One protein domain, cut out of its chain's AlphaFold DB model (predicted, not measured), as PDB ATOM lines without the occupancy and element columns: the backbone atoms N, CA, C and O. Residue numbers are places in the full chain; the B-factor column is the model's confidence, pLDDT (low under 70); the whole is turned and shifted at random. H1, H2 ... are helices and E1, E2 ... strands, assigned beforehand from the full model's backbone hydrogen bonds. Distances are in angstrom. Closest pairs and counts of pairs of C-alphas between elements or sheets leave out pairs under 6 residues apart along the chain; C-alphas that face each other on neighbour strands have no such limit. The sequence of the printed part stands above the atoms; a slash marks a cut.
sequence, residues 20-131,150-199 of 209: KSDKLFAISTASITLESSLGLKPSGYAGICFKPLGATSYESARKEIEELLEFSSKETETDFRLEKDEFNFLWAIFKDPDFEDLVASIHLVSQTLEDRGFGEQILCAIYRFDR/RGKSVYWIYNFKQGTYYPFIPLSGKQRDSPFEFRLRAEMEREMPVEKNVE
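Overview. This is residues 20 to 131 and 150 to 199 of the 209 residues of an uncharacterized protein of Methanosarcina mazei SarPi (UniProt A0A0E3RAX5). One strongly twisted wall of six strands has a row of helices, H3, H4 and H2, along one face, with H5 over its edge strand E6 and the other face bare of helices. H1 only grazes the sheet at the start of the printed part. The printed part has 162 residues, with five named helices and six named strands in the order H1 H2 E1 H3 E2 E3 H4 E4 E5 E6 H5; the sheet runs E2 E3 E1 E4 E5 E6, antiparallel throughout. The class is mixed, helices and strands, and the whole is compact, with a radius of gyration of the C-alphas of 15.6 A and spans of 45 by 34 by 31 A.

Along the chain. H1, residues 21 to 24, begins at C-alpha 21 (23.488, -6.977, -36.461). H2 is residues 26 to 38, 17.0 A long. E1, residues 40 to 50, 26.4 A, bends by 72 degrees at residue 44. H3 is residues 55 to 76, 31.2 A. E2, residues 79 to 84, and E3, residues 90 to 95, form a hairpin. H4 is residues 99 to 115, 24.5 A, and E4 residues 122 to 131, 28.1 A. E5, residues 153 to 159, and E6, residues 164 to 168, form another hairpin. H5, residues 178 to 188, ends at C-alpha 188 (30.867, 6.716, -46.844).

Arrangement. N 81 and O 93 of E2 and E3 are 2.9 A apart, N 48 and O 92 of E1 and E3 2.9 A, N 47 and O 126 of E1 and E4 2.9 A, N 127 and O 156 of E4 and E5 2.9 A, and N 157 and O 166 of E5 and E6 2.9 A. H4 is 8.9 A over the sheet, along E1 at 8 degrees on the local plane. It touches H3, closest at C-alphas Ile 65 and Val 109, 6.3 A, opposite ways at a shallow tilt of 32 degrees, only just short of steep. H3 lies over E2. E1, H3, E2 and E3, H4, E4 are split strand-helix-strand units, a helix joining two strands that run the same way with another between them, each crossover right-handed. Every O i to N i+4 pair is within hydrogen-bond range in H4 and H5; H2 has 7 of 9, H3 14 of 18, and H1 is too short.

Size, cuts and confidence. Residues 132 to 149 are not printed, and C-alphas 131 and 150 are 8.6 A apart across the cut. Of the links printed whole, none is long. The pLDDT is under 70 at residues 20 to 22, 53 to 58 and 150 to 151.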
ATOM      1  N   LYS A  20      19.417  -6.492 -38.140       50.53
ATOM      2  CA  LYS A  20      20.149  -5.351 -37.560       50.53
ATOM      3  C   LYS A  20      21.612  -5.561 -37.157       50.53
ATOM      4  O   LYS A  20      22.344  -4.585 -37.291       50.53
ATOM      5  N   SER A  21      22.063  -6.766 -36.798       51.28
ATOM      6  CA  SER A  21      23.488  -6.977 -36.461       51.28
ATOM      7  C   SER A  21      24.434  -6.771 -37.660       51.28
ATOM      8  O   SER A  21      25.431  -6.066 -37.531       51.28
ATOM      9  N   ASP A  22      24.058  -7.223 -38.867       62.97
ATOM     10  CA  ASP A  22      24.870  -7.058 -40.094       62.97
ATOM     11  C   ASP A  22      25.270  -5.600 -40.382       62.97
ATOM     12  O   ASP A  22      26.277  -5.333 -41.030       62.97
ATOM     13  N   LYS A  23      24.479  -4.631 -39.906       87.00
ATOM     14  CA  LYS A  23      24.767  -3.213 -40.131       87.00
ATOM     15  C   LYS A  23      25.867  -2.688 -39.219       87.00
ATOM     16  O   LYS A  23      26.600  -1.818 -39.666       87.00
ATOM     17  N   LEU A  24      25.987  -3.207 -37.995       89.19
ATOM     18  CA  LEU A  24      27.044  -2.825 -37.054       89.19
ATOM     19  C   LEU A  24      28.434  -3.220 -37.588       89.19
ATOM     20  O   LEU A  24      29.416  -2.522 -37.370       89.19
ATOM     21  N   PHE A  25      28.514  -4.317 -38.340       93.62
ATOM     22  CA  PHE A  25      29.768  -4.785 -38.932       93.62
ATOM     23  C   PHE A  25      30.184  -4.028 -40.199       93.62
ATOM     24  O   PHE A  25      31.327  -4.142 -40.630       93.62
ATOM     25  N   ALA A  26      29.301  -3.210 -40.785       94.00
ATOM     26  CA  ALA A  26      29.636  -2.439 -41.984       94.00
ATOM     27  C   ALA A  26      30.822  -1.481 -41.756       94.00
ATOM     28  O   ALA A  26      31.562  -1.177 -42.691       94.00
ATOM     29  N   ILE A  27      31.032  -1.038 -40.508       95.56
ATOM     30  CA  ILE A  27      32.161  -0.176 -40.148       95.56
ATOM     31  C   ILE A  27      33.519  -0.875 -40.336       95.56
ATOM     32  O   ILE A  27      34.493  -0.194 -40.643       95.56
ATOM     33  N   SER A  28      33.595  -2.208 -40.212       94.00
ATOM     34  CA  SER A  28      34.844  -2.969 -40.363       94.00
ATOM     35  C   SER A  28      35.422  -2.794 -41.765       94.00
ATOM     36  O   SER A  28      36.565  -2.376 -41.914       94.00
ATOM     37  N   THR A  29      34.614  -2.986 -42.811       91.56
ATOM     38  CA  THR A  29      35.055  -2.759 -44.198       91.56
ATOM     39  C   THR A  29      35.239  -1.273 -44.500       91.56
ATOM     40  O   THR A  29      36.230  -0.880 -45.111       91.56
ATOM     41  N   ALA A  30      34.326  -0.428 -44.015       93.75
ATOM     42  CA  ALA A  30      34.400   1.021 -44.180       93.75
ATOM     43  C   ALA A  30      35.667   1.643 -43.562       93.75
ATOM     44  O   ALA A  30      36.126   2.680 -44.044       93.75
ATOM     45  N   SER A  31      36.256   1.023 -42.533       94.19
ATOM     46  CA  SER A  31      37.505   1.478 -41.908       94.19
ATOM     47  C   SER A  31      38.671   1.537 -42.902       94.19
ATOM     48  O   SER A  31      39.436   2.501 -42.888       94.19
ATOM     49  N   ILE A  32      38.732   0.591 -43.847       93.00
ATOM     50  CA  ILE A  32      39.742   0.547 -44.910       93.00
ATOM     51  C   ILE A  32      39.592   1.765 -45.829       93.00
ATOM     52  O   ILE A  32      40.579   2.406 -46.196       93.00
ATOM     53  N   THR A  33      38.358   2.128 -46.187       92.88
ATOM     54  CA  THR A  33      38.065   3.313 -47.010       92.88
ATOM     55  C   THR A  33      38.372   4.608 -46.248       92.88
ATOM     56  O   THR A  33      38.974   5.527 -46.810       92.88
ATOM     57  N   LEU A  34      38.041   4.674 -44.954       93.50
ATOM     58  CA  LEU A  34      38.370   5.808 -44.079       93.50
ATOM     59  C   LEU A  34      39.883   6.041 -43.982       93.50
ATOM     60  O   LEU A  34      40.341   7.185 -44.064       93.50
ATOM     61  N   GLU A  35      40.668   4.976 -43.864       92.00
ATOM     62  CA  GLU A  35      42.121   5.084 -43.817       92.00
ATOM     63  C   GLU A  35      42.699   5.454 -45.188       92.00
ATOM     64  O   GLU A  35      43.379   6.473 -45.319       92.00
ATOM     65  N   SER A  36      42.378   4.674 -46.223       91.00
ATOM     66  CA  SER A  36      42.984   4.806 -47.555       91.00
ATOM     67  C   SER A  36      42.591   6.085 -48.297       91.00
ATOM     68  O   SER A  36      43.428   6.680 -48.974       91.00
ATOM     69  N   SER A  37      41.334   6.522 -48.179       87.75
ATOM     70  CA  SER A  37      40.796   7.645 -48.962       87.75
ATOM     71  C   SER A  37      40.738   8.950 -48.171       87.75
ATOM     72  O   SER A  37      40.813  10.032 -48.755       87.75
ATOM     73  N   LEU A  38      40.612   8.879 -46.840       87.75
ATOM     74  CA  LEU A  38      40.382  10.051 -45.985       87.75
ATOM     75  C   LEU A  38      41.504  10.312 -44.969       87.75
ATOM     76  O   LEU A  38      41.496  11.372 -44.326       87.75
ATOM     77  N   GLY A  39      42.484   9.407 -44.854       90.50
ATOM     78  CA  GLY A  39      43.607   9.526 -43.919       90.50
ATOM     79  C   GLY A  39      43.169   9.468 -42.453       90.50
ATOM     80  O   GLY A  39      43.772  10.123 -41.599       90.50
ATOM     81  N   LEU A  40      42.069   8.764 -42.176       93.00
ATOM     82  CA  LEU A  40      41.510   8.573 -40.843       93.00
ATOM     83  C   LEU A  40      41.855   7.171 -40.353       93.00
ATOM     84  O   LEU A  40      41.300   6.193 -40.843       93.00
ATOM     85  N   LYS A  41      42.751   7.081 -39.371       94.12
ATOM     86  CA  LYS A  41      43.169   5.800 -38.794       94.12
ATOM     87  C   LYS A  41      42.313   5.475 -37.572       94.12
ATOM     88  O   LYS A  41      42.026   6.397 -36.800       94.12
ATOM     89  N   PRO A  42      41.910   4.210 -37.359       95.06
ATOM     90  CA  PRO A  42      41.318   3.795 -36.094       95.06
ATOM     91  C   PRO A  42      42.215   4.218 -34.928       95.06
ATOM     92  O   PRO A  42      43.421   3.983 -34.948       95.06
ATOM     93  N   SER A  43      41.651   4.861 -33.905       94.31
ATOM     94  CA  SER A  43      42.447   5.300 -32.750       94.31
ATOM     95  C   SER A  43      42.724   4.172 -31.752       94.31
ATOM     96  O   SER A  43      43.330   4.416 -30.711       94.31
ATOM     97  N   GLY A  44      42.173   2.984 -32.008       94.62
ATOM     98  CA  GLY A  44      42.143   1.866 -31.075       94.62
ATOM     99  C   GLY A  44      41.196   2.062 -29.890       94.62
ATOM    100  O   GLY A  44      41.396   1.447 -28.852       94.62
ATOM    101  N   TYR A  45      40.197   2.948 -30.006       96.81
ATOM    102  CA  TYR A  45      39.169   3.137 -28.979       96.81
ATOM    103  C   TYR A  45      37.769   3.054 -29.575       96.81
ATOM    104  O   TYR A  45      37.465   3.679 -30.599       96.81
ATOM    105  N   ALA A  46      36.896   2.342 -28.874       97.44
ATOM    106  CA  ALA A  46      35.481   2.284 -29.183       97.44
ATOM    107  C   ALA A  46      34.658   2.197 -27.894       97.44
ATOM    108  O   ALA A  46      35.182   1.908 -26.820       97.44
ATOM    109  N   GLY A  47      33.358   2.452 -27.974       95.69
ATOM    110  CA  GLY A  47      32.495   2.298 -26.814       95.69
ATOM    111  C   GLY A  47      31.027   2.173 -27.161       95.69
ATOM    112  O   GLY A  47      30.579   2.616 -28.214       95.69
ATOM    113  N   ILE A  48      30.270   1.576 -26.251       94.38
ATOM    114  CA  ILE A  48      28.821   1.420 -26.346       94.38
ATOM    115  C   ILE A  48      28.160   2.109 -25.152       94.38
ATOM    116  O   ILE A  48      28.583   1.945 -24.006       94.38
ATOM    117  N   CYS A  49      27.139   2.909 -25.443       92.44
ATOM    118  CA  CYS A  49      26.395   3.702 -24.475       92.44
ATOM    119  C   CYS A  49      24.968   3.173 -24.352       92.44
ATOM    120  O   CYS A  49      24.300   2.893 -25.355       92.44
ATOM    121  N   PHE A  50      24.483   3.077 -23.120       88.12
ATOM    122  CA  PHE A  50      23.138   2.614 -22.825       88.12
ATOM    123  C   PHE A  50      22.526   3.347 -21.630       88.12
ATOM    124  O   PHE A  50      23.207   3.859 -20.738       88.12
ATOM    125  N   LYS A  51      21.194   3.432 -21.652       85.56
ATOM    126  CA  LYS A  51      20.371   4.082 -20.633       85.56
ATOM    127  C   LYS A  51      20.547   3.422 -19.262       85.56
ATOM    128  O   LYS A  51      20.656   2.196 -19.191       85.56
ATOM    129  N   PRO A  52      20.496   4.205 -18.169       72.31
ATOM    130  CA  PRO A  52      20.433   3.634 -16.831       72.31
ATOM    131  C   PRO A  52      19.177   2.762 -16.686       72.31
ATOM    132  O   PRO A  52      18.067   3.199 -16.996       72.31
ATOM    133  N   LEU A  53      19.352   1.529 -16.204       67.69
ATOM    134  CA  LEU A  53      18.243   0.628 -15.869       67.69
ATOM    135  C   LEU A  53      17.801   0.865 -14.413       67.69
ATOM    136  O   LEU A  53      18.553   1.396 -13.596       67.69
ATOM    137  N   GLY A  54      16.582   0.439 -14.068       67.00
ATOM    138  CA  GLY A  54      16.133   0.399 -12.672       67.00
ATOM    139  C   GLY A  54      17.048  -0.476 -11.798       67.00
ATOM    140  O   GLY A  54      17.593  -1.476 -12.268       67.00
ATOM    141  N   ALA A  55      17.199  -0.104 -10.521       60.59
ATOM    142  CA  ALA A  55      18.291  -0.550  -9.643       60.59
ATOM    143  C   ALA A  55      18.517  -2.076  -9.558       60.59
ATOM    144  O   ALA A  55      19.661  -2.512  -9.528       60.59
ATOM    145  N   THR A  56      17.466  -2.902  -9.531       63.53
ATOM    146  CA  THR A  56      17.621  -4.350  -9.282       63.53
ATOM    147  C   THR A  56      18.010  -5.145 -10.530       63.53
ATOM    148  O   THR A  56      18.826  -6.054 -10.443       63.53
ATOM    149  N   SER A  57      17.464  -4.805 -11.700       64.75
ATOM    150  CA  SER A  57      17.792  -5.493 -12.960       64.75
ATOM    151  C   SER A  57      19.105  -4.998 -13.576       64.75
ATOM    152  O   SER A  57      19.748  -5.734 -14.320       64.75
ATOM    153  N   TYR A  58      19.516  -3.770 -13.239       65.81
ATOM    154  CA  TYR A  58      20.756  -3.156 -13.712       65.81
ATOM    155  C   TYR A  58      22.008  -3.898 -13.244       65.81
ATOM    156  O   TYR A  58      22.869  -4.225 -14.053       65.81
ATOM    157  N   GLU A  59      22.106  -4.162 -11.939       73.19
ATOM    158  CA  GLU A  59      23.315  -4.741 -11.347       73.19
ATOM    159  C   GLU A  59      23.573  -6.160 -11.863       73.19
ATOM    160  O   GLU A  59      24.715  -6.522 -12.131       73.19
ATOM    161  N   SER A  60      22.519  -6.948 -12.099       75.25
ATOM    162  CA  SER A  60      22.655  -8.276 -12.705       75.25
ATOM    163  C   SER A  60      23.143  -8.211 -14.155       75.25
ATOM    164  O   SER A  60      24.081  -8.921 -14.499       75.25
ATOM    165  N   ALA A  61      22.555  -7.341 -14.985       71.94
ATOM    166  CA  ALA A  61      22.970  -7.184 -16.382       71.94
ATOM    167  C   ALA A  61      24.402  -6.642 -16.496       71.94
ATOM    168  O   ALA A  61      25.185  -7.104 -17.321       71.94
ATOM    169  N   ARG A  62      24.762  -5.685 -15.630       76.69
ATOM    170  CA  ARG A  62      26.118  -5.144 -15.541       76.69
ATOM    171  C   ARG A  62      27.127  -6.238 -15.215       76.69
ATOM    172  O   ARG A  62      28.122  -6.352 -15.918       76.69
ATOM    173  N   LYS A  63      26.866  -7.011 -14.159       81.81
ATOM    174  CA  LYS A  63      27.770  -8.071 -13.714       81.81
ATOM    175  C   LYS A  63      27.987  -9.116 -14.807       81.81
ATOM    176  O   LYS A  63      29.099  -9.571 -15.001       81.81
ATOM    177  N   GLU A  64      26.943  -9.454 -15.551       79.00
ATOM    178  CA  GLU A  64      27.052 -10.399 -16.660       79.00
ATOM    179  C   GLU A  64      27.852  -9.845 -17.846       79.00
ATOM    180  O   GLU A  64      28.682 -10.557 -18.398       79.00
ATOM    181  N   ILE A  65      27.643  -8.576 -18.223       79.81
ATOM    182  CA  ILE A  65      28.492  -7.919 -19.228       79.81
ATOM    183  C   ILE A  65      29.949  -7.951 -18.773       79.81
ATOM    184  O   ILE A  65      30.825  -8.259 -19.568       79.81
ATOM    185  N   GLU A  66      30.207  -7.645 -17.504       84.56
ATOM    186  CA  GLU A  66      31.548  -7.673 -16.925       84.56
ATOM    187  C   GLU A  66      32.151  -9.086 -16.982       84.56
ATOM    188  O   GLU A  66      33.247  -9.244 -17.506       84.56
ATOM    189  N   GLU A  67      31.408 -10.122 -16.582       85.44
ATOM    190  CA  GLU A  67      31.834 -11.529 -16.670       85.44
ATOM    191  C   GLU A  67      32.124 -11.969 -18.123       85.44
ATOM    192  O   GLU A  67      33.111 -12.663 -18.380       85.44
ATOM    193  N   LEU A  68      31.297 -11.556 -19.090       80.75
ATOM    194  CA  LEU A  68      31.492 -11.873 -20.511       80.75
ATOM    195  C   LEU A  68      32.678 -11.128 -21.116       80.75
ATOM    196  O   LEU A  68      33.457 -11.715 -21.868       80.75
ATOM    197  N   LEU A  69      32.834  -9.849 -20.781       82.06
ATOM    198  CA  LEU A  69      33.960  -9.048 -21.238       82.06
ATOM    199  C   LEU A  69      35.275  -9.525 -20.621       82.06
ATOM    200  O   LEU A  69      36.270  -9.568 -21.330       82.06
ATOM    201  N   GLU A  70      35.283  -9.962 -19.359       85.75
ATOM    202  CA  GLU A  70      36.450 -10.596 -18.728       85.75
ATOM    203  C   GLU A  70      36.843 -11.924 -19.384       85.75
ATOM    204  O   GLU A  70      38.011 -12.322 -19.335       85.75
ATOM    205  N   PHE A  71      35.879 -12.654 -19.945       80.19
ATOM    206  CA  PHE A  71      36.165 -13.860 -20.711       80.19
ATOM    207  C   PHE A  71      36.740 -13.502 -22.087       80.19
ATOM    208  O   PHE A  71      37.801 -14.001 -22.451       80.19
ATOM    209  N   SER A  72      36.086 -12.586 -22.807       74.94
ATOM    210  CA  SER A  72      36.501 -12.142 -24.143       74.94
ATOM    211  C   SER A  72      37.875 -11.465 -24.137       74.94
ATOM    212  O   SER A  72      38.690 -11.722 -25.022       74.94
ATOM    213  N   SER A  73      38.169 -10.638 -23.128       76.12
ATOM    214  CA  SER A  73      39.443  -9.917 -23.012       76.12
ATOM    215  C   SER A  73      40.638 -10.843 -22.808       76.12
ATOM    216  O   SER A  73      41.753 -10.502 -23.187       76.12
ATOM    217  N   LYS A  74      40.434 -12.040 -22.245       78.00
ATOM    218  CA  LYS A  74      41.502 -13.044 -22.105       78.00
ATOM    219  C   LYS A  74      41.882 -13.693 -23.431       78.00
ATOM    220  O   LYS A  74      42.999 -14.187 -23.541       78.00
ATOM    221  N   GLU A  75      40.963 -13.740 -24.392       75.81
ATOM    222  CA  GLU A  75      41.203 -14.341 -25.709       75.81
ATOM    223  C   GLU A  75      41.761 -13.327 -26.715       75.81
ATOM    224  O   GLU A  75      42.619 -13.683 -27.517       75.81
ATOM    225  N   THR A  76      41.287 -12.080 -26.652       75.38
ATOM    226  CA  THR A  76      41.605 -10.996 -27.605       75.38
ATOM    227  C   THR A  76      42.664 -10.016 -27.094       75.38
ATOM    228  O   THR A  76      43.156  -9.198 -27.853       75.38
ATOM    229  N   GLU A  77      43.023 -10.076 -25.807       85.38
ATOM    230  CA  GLU A  77      43.828  -9.046 -25.124       85.38
ATOM    231  C   GLU A  77      43.195  -7.633 -25.161       85.38
ATOM    232  O   GLU A  77      43.852  -6.650 -24.814       85.38
ATOM    233  N   THR A  78      41.899  -7.523 -25.494       89.50
ATOM    234  CA  THR A  78      41.157  -6.258 -25.499       89.50
ATOM    235  C   THR A  78      40.963  -5.712 -24.085       89.50
ATOM    236  O   THR A  78      40.281  -6.309 -23.244       89.50
ATOM    237  N   ASP A  79      41.476  -4.508 -23.835       92.12
ATOM    238  CA  ASP A  79      41.224  -3.773 -22.598       92.12
ATOM    239  C   ASP A  79      39.782  -3.241 -22.593       92.12
ATOM    240  O   ASP A  79      39.330  -2.613 -23.557       92.12
ATOM    241  N   PHE A  80      39.068  -3.385 -21.473       93.00
ATOM    242  CA  PHE A  80      37.756  -2.759 -21.300       93.00
ATOM    243  C   PHE A  80      37.602  -2.077 -19.940       93.00
ATOM    244  O   PHE A  80      38.245  -2.429 -18.951       93.00
ATOM    245  N   ARG A  81      36.711  -1.085 -19.880       91.12
ATOM    246  CA  ARG A  81      36.273  -0.459 -18.627       91.12
ATOM    247  C   ARG A  81      34.817  -0.025 -18.694       91.12
ATOM    248  O   ARG A  81      34.326   0.373 -19.749       91.12
ATOM    249  N   LEU A  82      34.153  -0.056 -17.543       88.94
ATOM    250  CA  LEU A  82      32.786   0.426 -17.371       88.94
ATOM    251  C   LEU A  82      32.788   1.764 -16.624       88.94
ATOM    252  O   LEU A  82      33.268   1.841 -15.492       88.94
ATOM    253  N   GLU A  83      32.224   2.810 -17.226       87.25
ATOM    254  CA  GLU A  83      32.194   4.162 -16.654       87.25
ATOM    255  C   GLU A  83      30.797   4.784 -16.775       87.25
ATOM    256  O   GLU A  83      30.115   4.608 -17.781       87.25
ATOM    257  N   LYS A  84      30.349   5.501 -15.739       87.06
ATOM    258  CA  LYS A  84      29.110   6.287 -15.794       87.06
ATOM    259  C   LYS A  84      29.436   7.733 -16.142       87.06
ATOM    260  O   LYS A  84      30.358   8.292 -15.555       87.06
ATOM    261  N   ASP A  85      28.661   8.334 -17.036       85.81
ATOM    262  CA  ASP A  85      28.799   9.758 -17.345       85.81
ATOM    263  C   ASP A  85      28.025  10.664 -16.368       85.81
ATOM    264  O   ASP A  85      27.351  10.203 -15.441       85.81
ATOM    265  N   GLU A  86      28.109  11.979 -16.591       84.31
ATOM    266  CA  GLU A  86      27.445  13.017 -15.785       84.31
ATOM    267  C   GLU A  86      25.909  12.878 -15.739       84.31
ATOM    268  O   GLU A  86      25.261  13.420 -14.842       84.31
ATOM    269  N   PHE A  87      25.316  12.137 -16.679       83.25
ATOM    270  CA  PHE A  87      23.877  11.893 -16.778       83.25
ATOM    271  C   PHE A  87      23.482  10.481 -16.314       83.25
ATOM    272  O   PHE A  87      22.317  10.098 -16.439       83.25
ATOM    273  N   ASN A  88      24.414   9.729 -15.718       83.38
ATOM    274  CA  ASN A  88      24.266   8.333 -15.304       83.38
ATOM    275  C   ASN A  88      24.045   7.336 -16.454       83.38
ATOM    276  O   ASN A  88      23.591   6.218 -16.192       83.38
ATOM    277  N   PHE A  89      24.376   7.680 -17.703       86.56
ATOM    278  CA  PHE A  89      24.481   6.656 -18.746       86.56
ATOM    279  C   PHE A  89      25.703   5.790 -18.479       86.56
ATOM    280  O   PHE A  89      26.748   6.294 -18.062       86.56
ATOM    281  N   LEU A  90      25.566   4.486 -18.711       87.00
ATOM    282  CA  LEU A  90      26.684   3.562 -18.594       87.00
ATOM    283  C   LEU A  90      27.364   3.423 -19.953       87.00
ATOM    284  O   LEU A  90      26.712   3.254 -20.986       87.00
ATOM    285  N   TRP A  91      28.686   3.480 -19.910       91.88
ATOM    286  CA  TRP A  91      29.575   3.294 -21.035       91.88
ATOM    287  C   TRP A  91      30.412   2.051 -20.797       91.88
ATOM    288  O   TRP A  91      31.090   1.954 -19.774       91.88
ATOM    289  N   ALA A  92      30.393   1.125 -21.752       92.31
ATOM    290  CA  ALA A  92      31.460   0.143 -21.886       92.31
ATOM    291  C   ALA A  92      32.438   0.658 -22.939       92.31
ATOM    292  O   ALA A  92      32.045   0.917 -24.077       92.31
ATOM    293  N   ILE A  93      33.679   0.885 -22.521       95.06
ATOM    294  CA  ILE A  93      34.744   1.472 -23.332       95.06
ATOM    295  C   ILE A  93      35.784   0.391 -23.566       95.06
ATOM    296  O   ILE A  93      36.227  -0.241 -22.610       95.06
ATOM    297  N   PHE A  94      36.183   0.237 -24.818       95.38
ATOM    298  CA  PHE A  94      37.140  -0.746 -25.292       95.38
ATOM    299  C   PHE A  94      38.377  -0.051 -25.828       95.38
ATOM    300  O   PHE A  94      38.288   1.032 -26.421       95.38
ATOM    301  N   LYS A  95      39.521  -0.694 -25.628       95.94
ATOM    302  CA  LYS A  95      40.787  -0.281 -26.198       95.94
ATOM    303  C   LYS A  95      41.509  -1.498 -26.756       95.94
ATOM    304  O   LYS A  95      41.840  -2.413 -26.015       95.94
ATOM    305  N   ASP A  96      41.775  -1.447 -28.051       94.62
ATOM    306  CA  ASP A  96      42.429  -2.514 -28.794       94.62
ATOM    307  C   ASP A  96      43.094  -1.927 -30.049       94.62
ATOM    308  O   ASP A  96      42.483  -1.066 -30.694       94.62
ATOM    309  N   PRO A  97      44.344  -2.293 -30.388       93.19
ATOM    310  CA  PRO A  97      44.932  -1.921 -31.673       93.19
ATOM    311  C   PRO A  97      44.205  -2.530 -32.883       93.19
ATOM    312  O   PRO A  97      44.237  -1.915 -33.952       93.19
ATOM    313  N   ASP A  98      43.570  -3.695 -32.739       93.44
ATOM    314  CA  ASP A  98      42.780  -4.330 -33.785       93.44
ATOM    315  C   ASP A  98      41.356  -3.757 -33.811       93.44
ATOM    316  O   ASP A  98      40.592  -3.776 -32.842       93.44
ATOM    317  N   PHE A  99      40.984  -3.200 -34.962       94.69
ATOM    318  CA  PHE A  99      39.669  -2.608 -35.136       94.69
ATOM    319  C   PHE A  99      38.552  -3.658 -35.175       94.69
ATOM    320  O   PHE A  99      37.430  -3.363 -34.754       94.69
ATOM    321  N   GLU A 100      38.824  -4.866 -35.669       93.06
ATOM    322  CA  GLU A 100      37.825  -5.932 -35.730       93.06
ATOM    323  C   GLU A 100      37.442  -6.408 -34.327       93.06
ATOM    324  O   GLU A 100      36.249  -6.572 -34.055       93.06
ATOM    325  N   ASP A 101      38.410  -6.496 -33.414       92.56
ATOM    326  CA  ASP A 101      38.177  -6.874 -32.017       92.56
ATOM    327  C   ASP A 101      37.339  -5.826 -31.267       92.56
ATOM    328  O   ASP A 101      36.437  -6.175 -30.493       92.56
ATOM    329  N   LEU A 102      37.513  -4.532 -31.570       94.62
ATOM    330  CA  LEU A 102      36.633  -3.470 -31.057       94.62
ATOM    331  C   LEU A 102      35.185  -3.639 -31.534       94.62
ATOM    332  O   LEU A 102      34.237  -3.464 -30.759       94.62
ATOM    333  N   VAL A 103      34.988  -3.951 -32.819       95.12
ATOM    334  CA  VAL A 103      33.650  -4.156 -33.393       95.12
ATOM    335  C   VAL A 103      33.008  -5.414 -32.809       95.12
ATOM    336  O   VAL A 103      31.837  -5.364 -32.419       95.12
ATOM    337  N   ALA A 104      33.768  -6.502 -32.684       92.00
ATOM    338  CA  ALA A 104      33.322  -7.755 -32.085       92.00
ATOM    339  C   ALA A 104      32.932  -7.580 -30.611       92.00
ATOM    340  O   ALA A 104      31.854  -8.020 -30.209       92.00
ATOM    341  N   SER A 105      33.736  -6.856 -29.827       92.06
ATOM    342  CA  SER A 105      33.460  -6.564 -28.414       92.06
ATOM    343  C   SER A 105      32.166  -5.768 -28.228       92.06
ATOM    344  O   SER A 105      31.314  -6.116 -27.406       92.06
ATOM    345  N   ILE A 106      31.955  -4.728 -29.043       93.88
ATOM    346  CA  ILE A 106      30.696  -3.971 -29.046       93.88
ATOM    347  C   ILE A 106      29.525  -4.872 -29.439       93.88
ATOM    348  O   ILE A 106      28.458  -4.790 -28.820       93.88
ATOM    349  N   HIS A 107      29.708  -5.732 -30.444       92.12
ATOM    350  CA  HIS A 107      28.664  -6.657 -30.859       92.12
ATOM    351  C   HIS A 107      28.284  -7.615 -29.725       92.12
ATOM    352  O   HIS A 107      27.099  -7.724 -29.411       92.12
ATOM    353  N   LEU A 108      29.266  -8.219 -29.055       89.19
ATOM    354  CA  LEU A 108      29.065  -9.130 -27.931       89.19
ATOM    355  C   LEU A 108      28.235  -8.482 -26.813       89.19
ATOM    356  O   LEU A 108      27.233  -9.053 -26.374       89.19
ATOM    357  N   VAL A 109      28.596  -7.264 -26.389       88.81
ATOM    358  CA  VAL A 109      27.831  -6.532 -25.363       88.81
ATOM    359  C   VAL A 109      26.422  -6.214 -25.845       88.81
ATOM    360  O   VAL A 109      25.460  -6.393 -25.095       88.81
ATOM    361  N   SER A 110      26.283  -5.764 -27.094       89.69
ATOM    362  CA  SER A 110      24.969  -5.436 -27.649       89.69
ATOM    363  C   SER A 110      24.045  -6.652 -27.699       89.69
ATOM    364  O   SER A 110      22.905  -6.566 -27.247       89.69
ATOM    365  N   GLN A 111      24.552  -7.802 -28.148       87.69
ATOM    366  CA  GLN A 111      23.788  -9.039 -28.245       87.69
ATOM    367  C   GLN A 111      23.398  -9.558 -26.858       87.69
ATOM    368  O   GLN A 111      22.248  -9.918 -26.641       87.69
ATOM    369  N   THR A 112      24.321  -9.512 -25.896       84.62
ATOM    370  CA  THR A 112      24.043  -9.898 -24.505       84.62
ATOM    371  C   THR A 112      22.892  -9.079 -23.922       84.62
ATOM    372  O   THR A 112      21.964  -9.619 -23.322       84.62
ATOM    373  N   LEU A 113      22.923  -7.758 -24.113       82.38
ATOM    374  CA  LEU A 113      21.857  -6.877 -23.644       82.38
ATOM    375  C   LEU A 113      20.531  -7.155 -24.359       82.38
ATOM    376  O   LEU A 113      19.482  -7.146 -23.712       82.38
ATOM    377  N   GLU A 114      20.554  -7.416 -25.665       85.38
ATOM    378  CA  GLU A 114      19.363  -7.783 -26.436       85.38
ATOM    379  C   GLU A 114      18.743  -9.101 -25.951       85.38
ATOM    380  O   GLU A 114      17.544  -9.128 -25.663       85.38
ATOM    381  N   ASP A 115      19.549 -10.149 -25.764       84.06
ATOM    382  CA  ASP A 115      19.112 -11.475 -25.302       84.06
ATOM    383  C   ASP A 115      18.485 -11.425 -23.897       84.06
ATOM    384  O   ASP A 115      17.592 -12.207 -23.561       84.06
ATOM    385  N   ARG A 116      18.901 -10.453 -23.078       78.38
ATOM    386  CA  ARG A 116      18.356 -10.187 -21.739       78.38
ATOM    387  C   ARG A 116      17.147  -9.244 -21.733       78.38
ATOM    388  O   ARG A 116      16.615  -8.943 -20.665       78.38
ATOM    389  N   GLY A 117      16.690  -8.791 -22.900       81.06
ATOM    390  CA  GLY A 117      15.537  -7.898 -23.039       81.06
ATOM    391  C   GLY A 117      15.846  -6.419 -22.778       81.06
ATOM    392  O   GLY A 117      14.926  -5.615 -22.644       81.06
ATOM    393  N   PHE A 118      17.124  -6.038 -22.728       81.69
ATOM    394  CA  PHE A 118      17.585  -4.659 -22.536       81.69
ATOM    395  C   PHE A 118      17.992  -3.958 -23.841       81.69
ATOM    396  O   PHE A 118      18.504  -2.842 -23.798       81.69
ATOM    397  N   GLY A 119      17.723  -4.555 -25.005       82.62
ATOM    398  CA  GLY A 119      18.065  -3.974 -26.311       82.62
ATOM    399  C   GLY A 119      17.538  -2.548 -26.534       82.62
ATOM    400  O   GLY A 119      18.230  -1.707 -27.099       82.62
ATOM    401  N   GLU A 120      16.348  -2.215 -26.015       85.75
ATOM    402  CA  GLU A 120      15.767  -0.861 -26.124       85.75
ATOM    403  C   GLU A 120      16.537   0.222 -25.349       85.75
ATOM    404  O   GLU A 120      16.305   1.423 -25.529       85.75
ATOM    405  N   GLN A 121      17.426  -0.203 -24.454       86.50
ATOM    406  CA  GLN A 121      18.210   0.666 -23.587       86.50
ATOM    407  C   GLN A 121      19.562   0.987 -24.215       86.50
ATOM    408  O   GLN A 121      20.186   1.974 -23.829       86.50
ATOM    409  N   ILE A 122      19.979   0.221 -25.226       90.19
ATOM    410  CA  ILE A 122      21.165   0.510 -26.022       90.19
ATOM    411  C   ILE A 122      20.898   1.753 -26.872       90.19
ATOM    412  O   ILE A 122      19.936   1.819 -27.641       90.19
ATOM    413  N   LEU A 123      21.749   2.766 -26.718       92.06
ATOM    414  CA  LEU A 123      21.616   4.037 -27.424       92.06
ATOM    415  C   LEU A 123      22.457   4.035 -28.694       92.06
ATOM    416  O   LEU A 123      21.936   4.178 -29.806       92.06
ATOM    417  N   CYS A 124      23.767   3.881 -28.524       94.88
ATOM    418  CA  CYS A 124      24.716   3.985 -29.615       94.88
ATOM    419  C   CYS A 124      26.014   3.229 -29.345       94.88
ATOM    420  O   CYS A 124      26.419   3.065 -28.196       94.88
ATOM    421  N   ALA A 125      26.684   2.844 -30.427       96.75
ATOM    422  CA  ALA A 125      28.092   2.473 -30.428       96.75
ATOM    423  C   ALA A 125      28.904   3.585 -31.097       96.75
ATOM    424  O   ALA A 125      28.405   4.258 -31.997       96.75
ATOM    425  N   ILE A 126      30.134   3.797 -30.652       97.56
ATOM    426  CA  ILE A 126      31.008   4.873 -31.107       97.56
ATOM    427  C   ILE A 126      32.381   4.295 -31.408       97.56
ATOM    428  O   ILE A 126      32.968   3.633 -30.559       97.56
ATOM    429  N   TYR A 127      32.902   4.612 -32.587       97.81
ATOM    430  CA  TYR A 127      34.242   4.244 -33.030       97.81
ATOM    431  C   TYR A 127      35.047   5.517 -33.255       97.81
ATOM    432  O   TYR A 127      34.604   6.401 -34.000       97.81
ATOM    433  N   ARG A 128      36.201   5.640 -32.597       97.25
ATOM    434  CA  ARG A 128      37.059   6.817 -32.734       97.25
ATOM    435  C   ARG A 128      38.121   6.572 -33.805       97.25
ATOM    436  O   ARG A 128      38.812   5.557 -33.821       97.25
ATOM    437  N   PHE A 129      38.256   7.556 -34.682       96.00
ATOM    438  CA  PHE A 129      39.299   7.649 -35.686       96.00
ATOM    439  C   PHE A 129      40.062   8.948 -35.469       96.00
ATOM    440  O   PHE A 129      39.469   9.980 -35.158       96.00
ATOM    441  N   ASP A 130      41.371   8.918 -35.657       93.50
ATOM    442  CA  ASP A 130      42.208  10.105 -35.580       93.50
ATOM    443  C   ASP A 130      42.794  10.407 -36.961       93.50
ATOM    444  O   ASP A 130      43.268   9.525 -37.682       93.50
ATOM    445  N   ARG A 131      42.745  11.685 -37.350       86.56
ATOM    446  CA  ARG A 131      43.450  12.153 -38.543       86.56
ATOM    447  C   ARG A 131      44.935  12.247 -38.230       86.56
ATOM    448  O   ARG A 131      45.315  12.891 -37.250       86.56
ATOM    449  N   ARG A 150      47.361  16.668 -30.914       53.50
ATOM    450  CA  ARG A 150      46.351  15.641 -31.206       53.50
ATOM    451  C   ARG A 150      45.694  16.015 -32.530       53.50
ATOM    452  O   ARG A 150      45.197  17.132 -32.668       53.50
ATOM    453  N   GLY A 151      45.747  15.105 -33.501       61.03
ATOM    454  CA  GLY A 151      44.995  15.232 -34.748       61.03
ATOM    455  C   GLY A 151      43.500  15.425 -34.477       61.03
ATOM    456  O   GLY A 151      43.019  15.187 -33.368       61.03
ATOM    457  N   LYS A 152      42.749  15.890 -35.481       80.44
ATOM    458  CA  LYS A 152      41.288  15.993 -35.357       80.44
ATOM    459  C   LYS A 152      40.711  14.591 -35.128       80.44
ATOM    460  O   LYS A 152      40.893  13.723 -35.982       80.44
ATOM    461  N   SER A 153      40.016  14.398 -34.009       91.75
ATOM    462  CA  SER A 153      39.283  13.164 -33.723       91.75
ATOM    463  C   SER A 153      37.930  13.174 -34.428       91.75
ATOM    464  O   SER A 153      37.189  14.158 -34.383       91.75
ATOM    465  N   VAL A 154      37.633  12.069 -35.095       95.62
ATOM    466  CA  VAL A 154      36.400  11.804 -35.827       95.62
ATOM    467  C   VAL A 154      35.714  10.630 -35.150       95.62
ATOM    468  O   VAL A 154      36.312   9.572 -34.976       95.62
ATOM    469  N   TYR A 155      34.453  10.806 -34.780       97.50
ATOM    470  CA  TYR A 155      33.660   9.755 -34.161       97.50
ATOM    471  C   TYR A 155      32.610   9.263 -35.148       97.50
ATOM    472  O   TYR A 155      31.803  10.049 -35.647       97.50
ATOM    473  N   TRP A 156      32.596   7.961 -35.410       97.75
ATOM    474  CA  TRP A 156      31.510   7.306 -36.127       97.75
ATOM    475  C   TRP A 156      30.545   6.697 -35.127       97.75
ATOM    476  O   TRP A 156      30.907   5.793 -34.377       97.75
ATOM    477  N   ILE A 157      29.320   7.217 -35.108       97.69
ATOM    478  CA  ILE A 157      28.300   6.851 -34.132       97.69
ATOM    479  C   ILE A 157      27.250   5.990 -34.823       97.69
ATOM    480  O   ILE A 157      26.531   6.467 -35.698       97.69
ATOM    481  N   TYR A 158      27.142   4.731 -34.415       97.25
ATOM    482  CA  TYR A 158      26.053   3.842 -34.792       97.25
ATOM    483  C   TYR A 158      24.874   4.038 -33.848       97.25
ATOM    484  O   TYR A 158      25.002   3.814 -32.646       97.25
ATOM    485  N   ASN A 159      23.710   4.417 -34.372       94.88
ATOM    486  CA  ASN A 159      22.492   4.481 -33.572       94.88
ATOM    487  C   ASN A 159      21.702   3.174 -33.685       94.88
ATOM    488  O   ASN A 159      21.233   2.830 -34.772       94.88
ATOM    489  N   PHE A 160      21.477   2.485 -32.563       92.12
ATOM    490  CA  PHE A 160      20.774   1.196 -32.544       92.12
ATOM    491  C   PHE A 160      19.292   1.311 -32.928       92.12
ATOM    492  O   PHE A 160      18.727   0.402 -33.542       92.12
ATOM    493  N   LYS A 161      18.651   2.451 -32.639       90.00
ATOM    494  CA  LYS A 161      17.238   2.668 -32.975       90.00
ATOM    495  C   LYS A 161      17.028   2.799 -34.482       90.00
ATOM    496  O   LYS A 161      16.055   2.255 -35.006       90.00
ATOM    497  N   GLN A 162      17.907   3.524 -35.178       92.06
ATOM    498  CA  GLN A 162      17.826   3.686 -36.636       92.06
ATOM    499  C   GLN A 162      18.580   2.597 -37.412       92.06
ATOM    500  O   GLN A 162      18.231   2.315 -38.560       92.06
ATOM    501  N   GLY A 163      19.570   1.951 -36.795       93.44
ATOM    502  CA  GLY A 163      20.456   0.996 -37.455       93.44
ATOM    503  C   GLY A 163      21.293   1.657 -38.550       93.44
ATOM    504  O   GLY A 163      21.354   1.144 -39.669       93.44
ATOM    505  N   THR A 164      21.841   2.837 -38.257       95.94
ATOM    506  CA  THR A 164      22.607   3.674 -39.192       95.94
ATOM    507  C   THR A 164      23.713   4.434 -38.466       95.94
ATOM    508  O   THR A 164      23.570   4.762 -37.286       95.94
ATOM    509  N   TYR A 165      24.771   4.772 -39.197       97.31
ATOM    510  CA  TYR A 165      25.899   5.573 -38.742       97.31
ATOM    511  C   TYR A 165      25.709   7.060 -39.009       97.31
ATOM    512  O   TYR A 165      25.080   7.447 -39.992       97.31
ATOM    513  N   TYR A 166      26.333   7.904 -38.203       97.62
ATOM    514  CA  TYR A 166      26.611   9.285 -38.573       97.62
ATOM    515  C   TYR A 166      27.972   9.734 -38.031       97.62
ATOM    516  O   TYR A 166      28.388   9.269 -36.966       97.62
ATOM    517  N   PRO A 167      28.679  10.620 -38.751       97.19
ATOM    518  CA  PRO A 167      29.920  11.192 -38.264       97.19
ATOM    519  C   PRO A 167      29.635  12.331 -37.279       97.19
ATOM    520  O   PRO A 167      28.698  13.120 -37.442       97.19
ATOM    521  N   PHE A 168      30.486  12.442 -36.268       97.25
ATOM    522  CA  PHE A 168      30.502  13.548 -35.325       97.25
ATOM    523  C   PHE A 168      31.934  14.002 -35.071       97.25
ATOM    524  O   PHE A 168      32.804  13.202 -34.722       97.25
ATOM    525  N   ILE A 169      32.187  15.292 -35.275       95.44
ATOM    526  CA  ILE A 169      33.532  15.867 -35.199       95.44
ATOM    527  C   ILE A 169      33.482  17.054 -34.241       95.44
ATOM    528  O   ILE A 169      33.136  18.167 -34.657       95.44
ATOM    529  N   PRO A 170      33.781  16.838 -32.949       92.94
ATOM    530  CA  PRO A 170      33.727  17.898 -31.963       92.94
ATOM    531  C   PRO A 170      34.863  18.905 -32.177       92.94
ATOM    532  O   PRO A 170      36.021  18.559 -32.401       92.94
ATOM    533  N   LEU A 171      34.512  20.177 -32.052       89.12
ATOM    534  CA  LEU A 171      35.398  21.328 -31.988       89.12
ATOM    535  C   LEU A 171      35.321  21.949 -30.588       89.12
ATOM    536  O   LEU A 171      34.405  21.689 -29.799       89.12
ATOM    537  N   SER A 172      36.282  22.817 -30.284       86.00
ATOM    538  CA  SER A 172      36.287  23.599 -29.047       86.00
ATOM    539  C   SER A 172      34.989  24.394 -28.871       86.00
ATOM    540  O   SER A 172      34.425  24.915 -29.831       86.00
ATOM    541  N   GLY A 173      34.519  24.516 -27.626       86.00
ATOM    542  CA  GLY A 173      33.338  25.326 -27.303       86.00
ATOM    543  C   GLY A 173      31.992  24.680 -27.648       86.00
ATOM    544  O   GLY A 173      31.040  25.405 -27.918       86.00
ATOM    545  N   LYS A 174      31.897  23.338 -27.636       86.88
ATOM    546  CA  LYS A 174      30.675  22.583 -27.998       86.88
ATOM    547  C   LYS A 174      30.165  22.929 -29.407       86.88
ATOM    548  O   LYS A 174      28.965  23.043 -29.647       86.88
ATOM    549  N   GLN A 175      31.099  23.105 -30.337       90.94
ATOM    550  CA  GLN A 175      30.835  23.275 -31.765       90.94
ATOM    551  C   GLN A 175      31.211  22.005 -32.521       90.94
ATOM    552  O   GLN A 175      31.995  21.207 -32.018       90.94
ATOM    553  N   ARG A 176      30.666  21.799 -33.721       93.94
ATOM    554  CA  ARG A 176      30.968  20.628 -34.558       93.94
ATOM    555  C   ARG A 176      31.441  21.046 -35.944       93.94
ATOM    556  O   ARG A 176      30.994  22.070 -36.461       93.94
ATOM    557  N   ASP A 177      32.326  20.261 -36.549       94.69
ATOM    558  CA  ASP A 177      32.846  20.503 -37.901       94.69
ATOM    559  C   ASP A 177      31.858  19.987 -38.962       94.69
ATOM    560  O   ASP A 177      32.119  19.014 -39.669       94.69
ATOM    561  N   SER A 178      30.683  20.621 -39.058       94.69
ATOM    562  CA  SER A 178      29.624  20.198 -39.987       94.69
ATOM    563  C   SER A 178      30.082  20.066 -41.445       94.69
ATOM    564  O   SER A 178      29.719  19.072 -42.073       94.69
ATOM    565  N   PRO A 179      30.889  20.987 -42.017       95.06
ATOM    566  CA  PRO A 179      31.392  20.818 -43.379       95.06
ATOM    567  C   PRO A 179      32.175  19.516 -43.565       95.06
ATOM    568  O   PRO A 179      32.014  18.840 -44.585       95.06
ATOM    569  N   PHE A 180      33.002  19.142 -42.585       93.94
ATOM    570  CA  PHE A 180      33.763  17.905 -42.668       93.94
ATOM    571  C   PHE A 180      32.876  16.672 -42.452       93.94
ATOM    572  O   PHE A 180      33.000  15.701 -43.194       93.94
ATOM    573  N   GLU A 181      31.909  16.730 -41.538       95.94
ATOM    574  CA  GLU A 181      30.925  15.657 -41.341       95.94
ATOM    575  C   GLU A 181      30.098  15.375 -42.610       95.94
ATOM    576  O   GLU A 181      29.880  14.215 -42.962       95.94
ATOM    577  N   PHE A 182      29.686  16.414 -43.347       96.00
ATOM    578  CA  PHE A 182      28.985  16.245 -44.625       96.00
ATOM    579  C   PHE A 182      29.862  15.608 -45.705       96.00
ATOM    580  O   PHE A 182      29.369  14.784 -46.475       96.00
ATOM    581  N   ARG A 183      31.156  15.949 -45.745       94.50
ATOM    582  CA  ARG A 183      32.115  15.292 -46.643       94.50
ATOM    583  C   ARG A 183      32.237  13.806 -46.315       94.50
ATOM    584  O   ARG A 183      32.103  12.985 -47.212       94.50
ATOM    585  N   LEU A 184      32.424  13.464 -45.039       95.00
ATOM    586  CA  LEU A 184      32.513  12.070 -44.596       95.00
ATOM    587  C   LEU A 184      31.260  11.274 -44.953       95.00
ATOM    588  O   LEU A 184      31.357  10.146 -45.421       95.00
ATOM    589  N   ARG A 185      30.077  11.865 -44.782       95.50
ATOM    590  CA  ARG A 185      28.830  11.244 -45.228       95.50
ATOM    591  C   ARG A 185      28.848  10.933 -46.726       95.50
ATOM    592  O   ARG A 185      28.515   9.813 -47.088       95.50
ATOM    593  N   ALA A 186      29.209  11.895 -47.575       94.00
ATOM    594  CA  ALA A 186      29.171  11.713 -49.028       94.00
ATOM    595  C   ALA A 186      30.084  10.569 -49.502       94.00
ATOM    596  O   ALA A 186      29.677   9.776 -50.347       94.00
ATOM    597  N   GLU A 187      31.277  10.458 -48.918       93.56
ATOM    598  CA  GLU A 187      32.238   9.398 -49.247       93.56
ATOM    599  C   GLU A 187      31.787   8.024 -48.720       93.56
ATOM    600  O   GLU A 187      31.939   7.013 -49.397       93.56
ATOM    601  N   MET A 188      31.173   7.979 -47.531       94.94
ATOM    602  CA  MET A 188      30.867   6.716 -46.844       94.94
ATOM    603  C   MET A 188      29.459   6.164 -47.092       94.94
ATOM    604  O   MET A 188      29.178   5.029 -46.711       94.94
ATOM    605  N   GLU A 189      28.563   6.918 -47.737       93.88
ATOM    606  CA  GLU A 189      27.179   6.492 -48.017       93.88
ATOM    607  C   GLU A 189      27.084   5.199 -48.852       93.88
ATOM    608  O   GLU A 189      26.056   4.520 -48.809       93.88
ATOM    609  N   ARG A 190      28.131   4.860 -49.619       91.56
ATOM    610  CA  ARG A 190      28.218   3.613 -50.403       91.56
ATOM    611  C   ARG A 190      28.846   2.447 -49.645       91.56
ATOM    612  O   ARG A 190      28.586   1.302 -49.998       91.56
ATOM    613  N   GLU A 191      29.626   2.748 -48.618       92.12
ATOM    614  CA  GLU A 191      30.421   1.778 -47.864       92.12
ATOM    615  C   GLU A 191      29.643   1.220 -46.669       92.12
ATOM    616  O   GLU A 191      29.785   0.058 -46.302       92.12
ATOM    617  N   MET A 192      28.795   2.047 -46.049       94.75
ATOM    618  CA  MET A 192      28.046   1.673 -44.853       94.75
ATOM    619  C   MET A 192      26.722   2.446 -44.742       94.75
ATOM    620  O   MET A 192      26.539   3.477 -45.395       94.75
ATOM    621  N   PRO A 193      25.756   1.987 -43.924       95.25
ATOM    622  CA  PRO A 193      24.458   2.643 -43.824       95.25
ATOM    623  C   PRO A 193      24.566   3.963 -43.049       95.25
ATOM    624  O   PRO A 193      24.450   3.975 -41.826       95.25
ATOM    625  N   VAL A 194      24.747   5.080 -43.753       96.88
ATOM    626  CA  VAL A 194      24.802   6.427 -43.159       96.88
ATOM    627  C   VAL A 194      23.396   7.042 -43.035       96.88
ATOM    628  O   VAL A 194      22.571   6.950 -43.948       96.88
ATOM    629  N   GLU A 195      23.096   7.674 -41.896       96.94
ATOM    630  CA  GLU A 195      21.827   8.355 -41.623       96.94
ATOM    631  C   GLU A 195      21.688   9.609 -42.491       96.94
ATOM    632  O   GLU A 195      22.511  10.527 -42.449       96.94
ATOM    633  N   LYS A 196      20.595   9.664 -43.255       93.88
ATOM    634  CA  LYS A 196      20.320  10.733 -44.219       93.88
ATOM    635  C   LYS A 196      19.688  11.955 -43.568       93.88
ATOM    636  O   LYS A 196      19.904  13.070 -44.053       93.88
ATOM    637  N   ASN A 197      18.903  11.756 -42.508       94.94
ATOM    638  CA  ASN A 197      18.289  12.840 -41.756       94.94
ATOM    639  C   ASN A 197      19.275  13.398 -40.717       94.94
ATOM    640  O   ASN A 197      19.505  12.801 -39.667       94.94
ATOM    641  N   VAL A 198      19.794  14.591 -41.004       93.38
ATOM    642  CA  VAL A 198      20.766  15.312 -40.170       93.38
ATOM    643  C   VAL A 198      20.202  15.680 -38.793       93.38
ATOM    644  O   VAL A 198      20.955  15.768 -37.832       93.38
ATOM    645  N   GLU A 199      18.883  15.826 -38.641       93.31
ATOM    646  CA  GLU A 199      18.259  16.108 -37.337       93.31
ATOM    647  C   GLU A 199      18.465  14.970 -36.329       93.31
ATOM    648  O   GLU A 199      18.389  15.177 -35.121       93.31
TER     649      GLU A 199